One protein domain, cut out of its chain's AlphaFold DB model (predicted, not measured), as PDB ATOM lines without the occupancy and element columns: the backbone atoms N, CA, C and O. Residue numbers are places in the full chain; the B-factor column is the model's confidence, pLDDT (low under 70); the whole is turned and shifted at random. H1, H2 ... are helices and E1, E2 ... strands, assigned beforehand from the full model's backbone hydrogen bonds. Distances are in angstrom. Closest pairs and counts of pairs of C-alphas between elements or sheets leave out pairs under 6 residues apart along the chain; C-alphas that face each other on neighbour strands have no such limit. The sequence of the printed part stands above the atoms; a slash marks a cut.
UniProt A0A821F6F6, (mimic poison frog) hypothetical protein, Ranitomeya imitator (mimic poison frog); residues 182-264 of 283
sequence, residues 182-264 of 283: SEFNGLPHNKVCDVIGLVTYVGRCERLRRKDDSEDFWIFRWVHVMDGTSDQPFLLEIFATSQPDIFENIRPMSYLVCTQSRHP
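This is residues 182 to 264 of the 283 residues of the protein "(mimic poison frog) hypothetical protein" of Ranitomeya imitator (mimic poison frog) (UniProt A0A821F6F6). One strongly twisted sheet of five strands folds back on itself: E1 bends sharply, its first half paired with E5 across one face of E3 and E4, its second half beside E3. Long E3 makes most of the longest axis; E2 and the beginning of E3 form a hairpin at one end, and short H1 only grazes the sheet. The printed 83 residues hold E1, E2, E3, E4, H1 and E5 in chain order, mostly strand, with a branched antiparallel sheet. The whole is only just compact, close to loose, with a radius of gyration of the C-alphas of 13.8 A and spans of 42 by 30 by 18 A.

Find C-alpha 217 at (-1.235, -50.051, 22.074); from there E3, residues 217 to 226, runs 28.8 A. E1, residues 192 to 202, spans 22.8 A and bends by 91 degrees at residue 199. E2 is residues 206 to 209, E4 234 to 239, and H1 244 to 248. E5, residues 255 to 262, spans 19.3 A, bends by 67 degrees at residue 259 and ends at C-alpha 262, (-14.788, -35.069, 21.261).

Look first at E3, with E1 and E2 on one side and E4 on the other side. N 200 and O 224 of E1 and E3 are 2.9 A apart, within hydrogen-bond range. So are N 208 and O 218 of hairpin E2 and E3, 2.9 A, and N 221 and O 238 of hairpin E3 and E4, 2.8 A. On the other side of E1 from E3, E5 has N 258 within range of O 195, 2.7 A. E2 and E5 are apart. H1 only grazes the sheet with residues 246 to 248; its O i to N i+4 pair is within range.

The farthest C-alphas, of Asp 213 and Gly 228, are 43.1 A apart. The printed part has no cut and no long link. Confidence is under 70 at residues 212 to 215.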
ATOM      1  N   SER A 182     -15.227 -22.212  30.103       93.12
ATOM      2  CA  SER A 182     -16.460 -21.845  30.810       93.12
ATOM      3  C   SER A 182     -17.709 -22.452  30.155       93.12
ATOM      4  O   SER A 182     -18.602 -22.918  30.861       93.12
ATOM      5  N   GLU A 183     -17.742 -22.553  28.824       93.00
ATOM      6  CA  GLU A 183     -18.847 -23.164  28.065       93.00
ATOM      7  C   GLU A 183     -18.793 -24.701  28.042       93.00
ATOM      8  O   GLU A 183     -19.824 -25.362  27.903       93.00
ATOM      9  N   PHE A 184     -17.600 -25.291  28.179       88.06
ATOM     10  CA  PHE A 184     -17.347 -26.708  27.892       88.06
ATOM     11  C   PHE A 184     -18.245 -27.689  28.660       88.06
ATOM     12  O   PHE A 184     -18.669 -28.700  28.101       88.06
ATOM     13  N   ASN A 185     -18.557 -27.398  29.928       85.19
ATOM     14  CA  ASN A 185     -19.399 -28.265  30.766       85.19
ATOM     15  C   ASN A 185     -20.871 -28.283  30.313       85.19
ATOM     16  O   ASN A 185     -21.595 -29.215  30.646       85.19
ATOM     17  N   GLY A 186     -21.315 -27.254  29.582       87.62
ATOM     18  CA  GLY A 186     -22.672 -27.158  29.043       87.62
ATOM     19  C   GLY A 186     -22.836 -27.805  27.668       87.62
ATOM     20  O   GLY A 186     -23.942 -27.818  27.127       87.62
ATOM     21  N   LEU A 187     -21.760 -28.324  27.068       88.12
ATOM     22  CA  LEU A 187     -21.822 -28.908  25.735       88.12
ATOM     23  C   LEU A 187     -22.534 -30.266  25.743       88.12
ATOM     24  O   LEU A 187     -22.343 -31.071  26.657       88.12
ATOM     25  N   PRO A 188     -23.303 -30.582  24.684       87.19
ATOM     26  CA  PRO A 188     -23.869 -31.908  24.524       87.19
ATOM     27  C   PRO A 188     -22.790 -32.988  24.490       87.19
ATOM     28  O   PRO A 188     -21.702 -32.821  23.929       87.19
ATOM     29  N   HIS A 189     -23.147 -34.153  25.012       81.19
ATOM     30  CA  HIS A 189     -22.274 -35.311  24.983       81.19
ATOM     31  C   HIS A 189     -21.852 -35.695  23.543       81.19
ATOM     32  O   HIS A 189     -22.655 -35.618  22.613       81.19
ATOM     33  N   ASN A 190     -20.598 -36.135  23.345       79.00
ATOM     34  CA  ASN A 190     -19.948 -36.424  22.051       79.00
ATOM     35  C   ASN A 190     -19.856 -35.238  21.081       79.00
ATOM     36  O   ASN A 190     -19.489 -35.448  19.915       79.00
ATOM     37  N   LYS A 191     -20.190 -34.015  21.509       86.25
ATOM     38  CA  LYS A 191     -20.019 -32.845  20.654       86.25
ATOM     39  C   LYS A 191     -18.561 -32.773  20.205       86.25
ATOM     40  O   LYS A 191     -17.636 -32.887  21.010       86.25
ATOM     41  N   VAL A 192     -18.382 -32.636  18.895       86.38
ATOM     42  CA  VAL A 192     -17.086 -32.330  18.297       86.38
ATOM     43  C   VAL A 192     -16.875 -30.826  18.411       86.38
ATOM     44  O   VAL A 192     -17.779 -30.058  18.069       86.38
ATOM     45  N   CYS A 193     -15.717 -30.428  18.918       88.69
ATOM     46  CA  CYS A 193     -15.335 -29.042  19.146       88.69
ATOM     47  C   CYS A 193     -13.827 -28.861  18.957       88.69
ATOM     48  O   CYS A 193     -13.067 -29.834  18.915       88.69
ATOM     49  N   ASP A 194     -13.419 -27.605  18.858       92.00
ATOM     50  CA  ASP A 194     -12.024 -27.206  18.828       92.00
ATOM     51  C   ASP A 194     -11.683 -26.484  20.143       92.00
ATOM     52  O   ASP A 194     -12.528 -25.828  20.746       92.00
ATOM     53  N   VAL A 195     -10.451 -26.612  20.619       93.00
ATOM     54  CA  VAL A 195      -9.955 -26.017  21.867       93.00
ATOM     55  C   VAL A 195      -8.639 -25.317  21.563       93.00
ATOM     56  O   VAL A 195      -7.839 -25.810  20.778       93.00
ATOM     57  N   ILE A 196      -8.380 -24.170  22.171       95.31
ATOM     58  CA  ILE A 196      -7.079 -23.502  22.111       95.31
ATOM     59  C   ILE A 196      -6.751 -22.961  23.493       95.31
ATOM     60  O   ILE A 196      -7.632 -22.483  24.196       95.31
ATOM     61  N   GLY A 197      -5.482 -23.015  23.875       95.12
ATOM     62  CA  GLY A 197      -5.029 -22.323  25.071       95.12
ATOM     63  C   GLY A 197      -3.558 -22.549  25.369       95.12
ATOM     64  O   GLY A 197      -2.833 -23.195  24.607       95.12
ATOM     65  N   LEU A 198      -3.126 -21.996  26.495       97.25
ATOM     66  CA  LEU A 198      -1.780 -22.126  27.023       97.25
ATOM     67  C   LEU A 198      -1.646 -23.440  27.795       97.25
ATOM     68  O   LEU A 198      -2.418 -23.717  28.713       97.25
ATOM     69  N   VAL A 199      -0.646 -24.242  27.446       97.44
ATOM     70  CA  VAL A 199      -0.317 -25.470  28.170       97.44
ATOM     71  C   VAL A 199       0.285 -25.110  29.524       97.44
ATOM     72  O   VAL A 199       1.302 -24.421  29.588       97.44
ATOM     73  N   THR A 200      -0.296 -25.616  30.607       97.31
ATOM     74  CA  THR A 200       0.214 -25.406  31.975       97.31
ATOM     75  C   THR A 200       0.854 -26.650  32.572       97.31
ATOM     76  O   THR A 200       1.713 -26.543  33.443       97.31
ATOM     77  N   TYR A 201       0.482 -27.833  32.086       97.25
ATOM     78  CA  TYR A 201       1.025 -29.103  32.552       97.25
ATOM     79  C   TYR A 201       1.032 -30.142  31.432       97.25
ATOM     80  O   TYR A 201       0.115 -30.191  30.611       97.25
ATOM     81  N   VAL A 202       2.064 -30.990  31.430       96.81
ATOM     82  CA  VAL A 202       2.232 -32.104  30.492       96.81
ATOM     83  C   VAL A 202       2.595 -33.354  31.287       96.81
ATOM     84  O   VAL A 202       3.628 -33.404  31.953       96.81
ATOM     85  N   GLY A 203       1.734 -34.362  31.217       94.56
ATOM     86  CA  GLY A 203       1.939 -35.667  31.828       94.56
ATOM     87  C   GLY A 203       2.946 -36.531  31.067       94.56
ATOM     88  O   GLY A 203       3.364 -36.236  29.943       94.56
ATOM     89  N   ARG A 204       3.330 -37.649  31.689       94.25
ATOM     90  CA  ARG A 204       4.183 -38.661  31.049       94.25
ATOM     91  C   ARG A 204       3.444 -39.328  29.886       94.25
ATOM     92  O   ARG A 204       2.220 -39.300  29.820       94.25
ATOM     93  N   CYS A 205       4.203 -39.912  28.960       91.44
ATOM     94  CA  CYS A 205       3.614 -40.784  27.947       91.44
ATOM     95  C   CYS A 205       3.155 -42.090  28.600       91.44
ATOM     96  O   CYS A 205       3.917 -42.727  29.327       91.44
ATOM     97  N   GLU A 206       1.931 -42.488  28.294       90.50
ATOM     98  CA  GLU A 206       1.271 -43.692  28.770       90.50
ATOM     99  C   GLU A 206       0.844 -44.560  27.581       90.50
ATOM    100  O   GLU A 206       0.711 -44.087  26.447       90.50
ATOM    101  N   ARG A 207       0.649 -45.857  27.839       87.50
ATOM    102  CA  ARG A 207       0.204 -46.833  26.840       87.50
ATOM    103  C   ARG A 207      -1.119 -47.443  27.266       87.50
ATOM    104  O   ARG A 207      -1.234 -47.968  28.369       87.50
ATOM    105  N   LEU A 208      -2.086 -47.436  26.359       85.69
ATOM    106  CA  LEU A 208      -3.386 -48.069  26.539       85.69
ATOM    107  C   LEU A 208      -3.525 -49.218  25.542       85.69
ATOM    108  O   LEU A 208      -3.507 -48.991  24.334       85.69
ATOM    109  N   ARG A 209      -3.667 -50.457  26.027       82.38
ATOM    110  CA  ARG A 209      -3.867 -51.624  25.153       82.38
ATOM    111  C   ARG A 209      -5.148 -51.454  24.334       82.38
ATOM    112  O   ARG A 209      -6.190 -51.072  24.876       82.38
ATOM    113  N   ARG A 210      -5.083 -51.737  23.033       80.44
ATOM    114  CA  ARG A 210      -6.270 -51.765  22.174       80.44
ATOM    115  C   ARG A 210      -7.103 -52.997  22.547       80.44
ATOM    116  O   ARG A 210      -6.565 -54.087  22.713       80.44
ATOM    117  N   LYS A 211      -8.412 -52.810  22.743       71.62
ATOM    118  CA  LYS A 211      -9.341 -53.932  22.959       71.62
ATOM    119  C   LYS A 211      -9.397 -54.790  21.682       71.62
ATOM    120  O   LYS A 211      -9.159 -54.248  20.607       71.62
ATOM    121  N   ASP A 212      -9.716 -56.076  21.846       62.66
ATOM    122  CA  ASP A 212      -9.864 -57.117  20.805       62.66
ATOM    123  C   ASP A 212      -8.546 -57.813  20.417       62.66
ATOM    124  O   ASP A 212      -7.954 -57.440  19.411       62.66
ATOM    125  N   ASP A 213      -8.075 -58.780  21.230       53.84
ATOM    126  CA  ASP A 213      -6.945 -59.730  21.018       53.84
ATOM    127  C   ASP A 213      -5.675 -59.202  20.316       53.84
ATOM    128  O   ASP A 213      -4.823 -59.957  19.851       53.84
ATOM    129  N   SER A 214      -5.523 -57.884  20.255       64.31
ATOM    130  CA  SER A 214      -4.419 -57.221  19.595       64.31
ATOM    131  C   SER A 214      -3.307 -56.976  20.607       64.31
ATOM    132  O   SER A 214      -3.532 -56.585  21.760       64.31
ATOM    133  N   GLU A 215      -2.079 -57.177  20.149       69.50
ATOM    134  CA  GLU A 215      -0.858 -56.793  20.863       69.50
ATOM    135  C   GLU A 215      -0.531 -55.297  20.668       69.50
ATOM    136  O   GLU A 215       0.549 -54.824  21.019       69.50
ATOM    137  N   ASP A 216      -1.471 -54.532  20.105       75.38
ATOM    138  CA  ASP A 216      -1.312 -53.119  19.798       75.38
ATOM    139  C   ASP A 216      -1.670 -52.221  20.991       75.38
ATOM    140  O   ASP A 216      -2.559 -52.500  21.805       75.38
ATOM    141  N   PHE A 217      -1.025 -51.057  21.040       81.25
ATOM    142  CA  PHE A 217      -1.235 -50.051  22.074       81.25
ATOM    143  C   PHE A 217      -1.461 -48.683  21.444       81.25
ATOM    144  O   PHE A 217      -0.781 -48.304  20.495       81.25
ATOM    145  N   TRP A 218      -2.370 -47.914  22.030       84.75
ATOM    146  CA  TRP A 218      -2.389 -46.472  21.865       84.75
ATOM    147  C   TRP A 218      -1.327 -45.845  22.762       84.75
ATOM    148  O   TRP A 218      -1.193 -46.241  23.920       84.75
ATOM    149  N   ILE A 219      -0.618 -44.840  22.254       88.06
ATOM    150  CA  ILE A 219       0.226 -43.961  23.067       88.06
ATOM    151  C   ILE A 219      -0.539 -42.670  23.308       88.06
ATOM    152  O   ILE A 219      -1.095 -42.101  22.366       88.06
ATOM    153  N   PHE A 220      -0.557 -42.206  24.552       90.75
ATOM    154  CA  PHE A 220      -1.199 -40.952  24.919       90.75
ATOM    155  C   PHE A 220      -0.479 -40.248  26.075       90.75
ATOM    156  O   PHE A 220       0.442 -40.798  26.672       90.75
ATOM    157  N   ARG A 221      -0.874 -39.012  26.379       93.19
ATOM    158  CA  ARG A 221      -0.476 -38.262  27.575       93.19
ATOM    159  C   ARG A 221      -1.548 -37.259  27.969       93.19
ATOM    160  O   ARG A 221      -2.245 -36.718  27.115       93.19
ATOM    161  N   TRP A 222      -1.635 -36.968  29.259       94.38
ATOM    162  CA  TRP A 222      -2.509 -35.919  29.774       94.38
ATOM    163  C   TRP A 222      -1.881 -34.538  29.607       94.38
ATOM    164  O   TRP A 222      -0.699 -34.355  29.894       94.38
ATOM    165  N   VAL A 223      -2.666 -33.556  29.173       95.75
ATOM    166  CA  VAL A 223      -2.235 -32.161  29.030       95.75
ATOM    167  C   VAL A 223      -3.274 -31.246  29.665       95.75
ATOM    168  O   VAL A 223      -4.470 -31.405  29.422       95.75
ATOM    169  N   HIS A 224      -2.820 -30.288  30.474       96.00
ATOM    170  CA  HIS A 224      -3.680 -29.222  30.984       96.00
ATOM    171  C   HIS A 224      -3.521 -27.982  30.119       96.00
ATOM    172  O   HIS A 224      -2.396 -27.542  29.862       96.00
ATOM    173  N   VAL A 225      -4.647 -27.413  29.700       95.38
ATOM    174  CA  VAL A 225      -4.684 -26.212  28.863       95.38
ATOM    175  C   VAL A 225      -5.603 -25.176  29.495       95.38
ATOM    176  O   VAL A 225      -6.734 -25.498  29.852       95.38
ATOM    177  N   MET A 226      -5.131 -23.938  29.624       96.56
ATOM    178  CA  MET A 226      -5.932 -22.805  30.092       96.56
ATOM    179  C   MET A 226      -6.181 -21.825  28.950       96.56
ATOM    180  O   MET A 226      -5.255 -21.460  28.229       96.56
ATOM    181  N   ASP A 227      -7.424 -21.377  28.807       95.12
ATOM    182  CA  ASP A 227      -7.826 -20.363  27.824       95.12
ATOM    183  C   ASP A 227      -8.143 -18.997  28.463       95.12
ATOM    184  O   ASP A 227      -8.467 -18.046  27.758       95.12
ATOM    185  N   GLY A 228      -8.036 -18.895  29.794       95.25
ATOM    186  CA  GLY A 228      -8.299 -17.676  30.562       95.25
ATOM    187  C   GLY A 228      -9.776 -17.413  30.872       95.25
ATOM    188  O   GLY A 228     -10.082 -16.432  31.539       95.25
ATOM    189  N   THR A 229     -10.696 -18.275  30.433       96.19
ATOM    190  CA  THR A 229     -12.141 -18.112  30.685       96.19
ATOM    191  C   THR A 229     -12.611 -18.775  31.982       96.19
ATOM    192  O   THR A 229     -13.753 -18.589  32.402       96.19
ATOM    193  N   SER A 230     -11.743 -19.563  32.620       93.50
ATOM    194  CA  SER A 230     -11.985 -20.258  33.884       93.50
ATOM    195  C   SER A 230     -10.662 -20.545  34.599       93.50
ATOM    196  O   SER A 230      -9.643 -20.765  33.944       93.50
ATOM    197  N   ASP A 231     -10.702 -20.632  35.931       92.00
ATOM    198  CA  ASP A 231      -9.570 -21.086  36.755       92.00
ATOM    199  C   ASP A 231      -9.316 -22.600  36.644       92.00
ATOM    200  O   ASP A 231      -8.282 -23.109  37.077       92.00
ATOM    201  N   GLN A 232     -10.270 -23.353  36.086       92.44
ATOM    202  CA  GLN A 232     -10.110 -24.782  35.822       92.44
ATOM    203  C   GLN A 232      -9.492 -24.991  34.439       92.44
ATOM    204  O   GLN A 232      -9.943 -24.361  33.488       92.44
ATOM    205  N   PRO A 233      -8.532 -25.909  34.255       93.62
ATOM    206  CA  PRO A 233      -8.014 -26.209  32.929       93.62
ATOM    207  C   PRO A 233      -8.984 -27.092  32.129       93.62
ATOM    208  O   PRO A 233      -9.866 -27.770  32.671       93.62
ATOM    209  N   PHE A 234      -8.770 -27.153  30.818       93.06
ATOM    210  CA  PHE A 234      -9.133 -28.326  30.033       93.06
ATOM    211  C   PHE A 234      -8.197 -29.482  30.391       93.06
ATOM    212  O   PHE A 234      -6.977 -29.317  30.367       93.06
ATOM    213  N   LEU A 235      -8.767 -30.653  30.674       92.19
ATOM    214  CA  LEU A 235      -8.025 -31.905  30.818       92.19
ATOM    215  C   LEU A 235      -8.096 -32.662  29.495       92.19
ATOM    216  O   LEU A 235      -9.139 -33.216  29.148       92.19
ATOM    217  N   LEU A 236      -7.000 -32.648  28.743       92.25
ATOM    218  CA  LEU A 236      -6.937 -33.254  27.421       92.25
ATOM    219  C   LEU A 236      -6.155 -34.567  27.483       92.25
ATOM    220  O   LEU A 236      -4.985 -34.581  27.861       92.25
ATOM    221  N   GLU A 237      -6.796 -35.662  27.086       92.06
ATOM    222  CA  GLU A 237      -6.130 -36.937  26.820       92.06
ATOM    223  C   GLU A 237      -5.592 -36.892  25.388       92.06
ATOM    224  O   GLU A 237      -6.361 -37.073  24.449       92.06
ATOM    225  N   ILE A 238      -4.304 -36.580  25.208       90.56
ATOM    226  CA  ILE A 238      -3.687 -36.414  23.890       90.56
ATOM    227  C   ILE A 238      -3.075 -37.737  23.419       90.56
ATOM    228  O   ILE A 238      -2.136 -38.209  24.042       90.56
ATOM    229  N   PHE A 239      -3.549 -38.311  22.317       89.38
ATOM    230  CA  PHE A 239      -3.008 -39.494  21.641       89.38
ATOM    231  C   PHE A 239      -1.967 -39.128  20.574       89.38
ATOM    232  O   PHE A 239      -2.042 -38.060  19.963       89.38
ATOM    233  N   ALA A 240      -1.043 -40.047  20.299       86.19
ATOM    234  CA  ALA A 240      -0.189 -39.996  19.115       86.19
ATOM    235  C   ALA A 240      -1.037 -40.156  17.833       86.19
ATOM    236  O   ALA A 240      -1.854 -41.074  17.732       86.19
ATOM    237  N   THR A 241      -0.883 -39.241  16.867       83.88
ATOM    238  CA  THR A 241      -1.743 -39.149  15.665       83.88
ATOM    239  C   THR A 241      -0.969 -38.868  14.372       83.88
ATOM    240  O   THR A 241      -1.386 -38.058  13.541       83.88
ATOM    241  N   SER A 242       0.159 -39.551  14.165       83.12
ATOM    242  CA  SER A 242       1.019 -39.382  12.982       83.12
ATOM    243  C   SER A 242       1.622 -37.974  12.872       83.12
ATOM    244  O   SER A 242       1.848 -37.469  11.772       83.12
ATOM    245  N   GLN A 243       1.846 -37.338  14.024       83.62
ATOM    246  CA  GLN A 243       2.475 -36.022  14.196       83.62
ATOM    247  C   GLN A 243       3.479 -36.095  15.363       83.62
ATOM    248  O   GLN A 243       3.297 -35.402  16.372       83.62
ATOM    249  N   PRO A 244       4.514 -36.953  15.258       84.50
ATOM    250  CA  PRO A 244       5.429 -37.236  16.364       84.50
ATOM    251  C   PRO A 244       6.121 -35.966  16.875       84.50
ATOM    252  O   PRO A 244       6.139 -35.726  18.079       84.50
ATOM    253  N   ASP A 245       6.549 -35.081  15.968       84.94
ATOM    254  CA  ASP A 245       7.194 -33.812  16.326       84.94
ATOM    255  C   ASP A 245       6.313 -32.935  17.224       84.94
ATOM    256  O   ASP A 245       6.817 -32.273  18.128       84.94
ATOM    257  N   ILE A 246       4.994 -32.926  17.006       85.56
ATOM    258  CA  ILE A 246       4.062 -32.158  17.837       85.56
ATOM    259  C   ILE A 246       3.878 -32.859  19.177       85.56
ATOM    260  O   ILE A 246       3.999 -32.222  20.219       85.56
ATOM    261  N   PHE A 247       3.596 -34.162  19.149       88.75
ATOM    262  CA  PHE A 247       3.302 -34.960  20.338       88.75
ATOM    263  C   PHE A 247       4.457 -34.952  21.354       88.75
ATOM    264  O   PHE A 247       4.242 -34.792  22.562       88.75
ATOM    265  N   GLU A 248       5.690 -35.066  20.864       88.12
ATOM    266  CA  GLU A 248       6.903 -35.082  21.683       88.12
ATOM    267  C   GLU A 248       7.277 -33.689  22.208       88.12
ATOM    268  O   GLU A 248       7.803 -33.576  23.317       88.12
ATOM    269  N   ASN A 249       6.958 -32.622  21.464       90.12
ATOM    270  CA  ASN A 249       7.323 -31.247  21.821       90.12
ATOM    271  C   ASN A 249       6.213 -30.437  22.505       90.12
ATOM    272  O   ASN A 249       6.373 -29.226  22.672       90.12
ATOM    273  N   ILE A 250       5.125 -31.065  22.963       92.25
ATOM    274  CA  ILE A 250       4.169 -30.395  23.856       92.25
ATOM    275  C   ILE A 250       4.894 -30.026  25.152       92.25
ATOM    276  O   ILE A 250       5.408 -30.896  25.859       92.25
ATOM    277  N   ARG A 251       4.936 -28.729  25.470       93.25
ATOM    278  CA  ARG A 251       5.642 -28.192  26.640       93.25
ATOM    279  C   ARG A 251       4.774 -27.174  27.376       93.25
ATOM    280  O   ARG A 251       4.001 -26.468  26.724       93.25
ATOM    281  N   PRO A 252       4.912 -27.048  28.705       95.88
ATOM    282  CA  PRO A 252       4.351 -25.914  29.431       95.88
ATOM    283  C   PRO A 252       4.754 -24.582  28.786       95.88
ATOM    284  O   PRO A 252       5.838 -24.475  28.213       95.88
ATOM    285  N   MET A 253       3.880 -23.581  28.881       95.31
ATOM    286  CA  MET A 253       4.038 -22.245  28.291       95.31
ATOM    287  C   MET A 253       3.985 -22.193  26.755       95.31
ATOM    288  O   MET A 253       4.285 -21.157  26.167       95.31
ATOM    289  N   SER A 254       3.562 -23.272  26.089       94.69
ATOM    290  CA  SER A 254       3.276 -23.270  24.648       94.69
ATOM    291  C   SER A 254       1.770 -23.197  24.372       94.69
ATOM    292  O   SER A 254       0.962 -23.636  25.192       94.69
ATOM    293  N   TYR A 255       1.378 -22.659  23.215       94.50
ATOM    294  CA  TYR A 255      -0.015 -22.707  22.766       94.50
ATOM    295  C   TYR A 255      -0.330 -24.042  22.096       94.50
ATOM    296  O   TYR A 255       0.227 -24.362  21.039       94.50
ATOM    297  N   LEU A 256      -1.298 -24.772  22.646       93.19
ATOM    298  CA  LEU A 256      -1.845 -25.971  22.025       93.19
ATOM    299  C   LEU A 256      -3.177 -25.634  21.356       93.19
ATOM    300  O   LEU A 256      -4.050 -25.014  21.960       93.19
ATOM    301  N   VAL A 257      -3.319 -26.046  20.096       92.62
ATOM    302  CA  VAL A 257      -4.586 -25.973  19.365       92.62
ATOM    303  C   VAL A 257      -5.057 -27.383  19.129       92.62
ATOM    304  O   VAL A 257      -4.341 -28.178  18.514       92.62
ATOM    305  N   CYS A 258      -6.273 -27.648  19.591       90.38
ATOM    306  CA  CYS A 258      -6.983 -28.867  19.348       90.38
ATOM    307  C   CYS A 258      -8.180 -28.727  18.425       90.38
ATOM    308  O   CYS A 258      -9.020 -27.872  18.630       90.38
ATOM    309  N   THR A 259      -8.252 -29.568  17.397       89.25
ATOM    310  CA  THR A 259      -9.294 -29.552  16.379       89.25
ATOM    311  C   THR A 259      -9.970 -30.910  16.327       89.25
ATOM    312  O   THR A 259      -9.326 -31.937  16.552       89.25
ATOM    313  N   GLN A 260     -11.274 -30.918  16.060       86.50
ATOM    314  CA  GLN A 260     -12.105 -32.119  15.963       86.50
ATOM    315  C   GLN A 260     -12.074 -33.007  17.226       86.50
ATOM    316  O   GLN A 260     -12.241 -34.226  17.148       86.50
ATOM    317  N   SER A 261     -11.905 -32.394  18.400       84.31
ATOM    318  CA  SER A 261     -11.890 -33.079  19.697       84.31
ATOM    319  C   SER A 261     -13.305 -33.438  20.144       84.31
ATOM    320  O   SER A 261     -14.251 -32.686  19.910       84.31
ATOM    321  N   ARG A 262     -13.476 -34.595  20.791       84.38
ATOM    322  CA  ARG A 262     -14.788 -35.069  21.261       84.38
ATOM    323  C   ARG A 262     -14.959 -34.833  22.754       84.38
ATOM    324  O   ARG A 262     -14.120 -35.259  23.540       84.38
ATOM    325  N   HIS A 263     -16.089 -34.240  23.137       77.88
ATOM    326  CA  HIS A 263     -16.490 -34.166  24.539       77.88
ATOM    327  C   HIS A 263     -16.746 -35.587  25.099       77.88
ATOM    328  O   HIS A 263     -17.507 -36.350  24.483       77.88
ATOM    329  N   PRO A 264     -16.099 -35.979  26.216       70.12
ATOM    330  CA  PRO A 264     -16.056 -37.363  26.689       70.12
ATOM    331  C   PRO A 264     -17.397 -37.870  27.232       70.12
ATOM    332  O   PRO A 264     -18.184 -37.127  27.810       70.12
TER     333      PRO A 264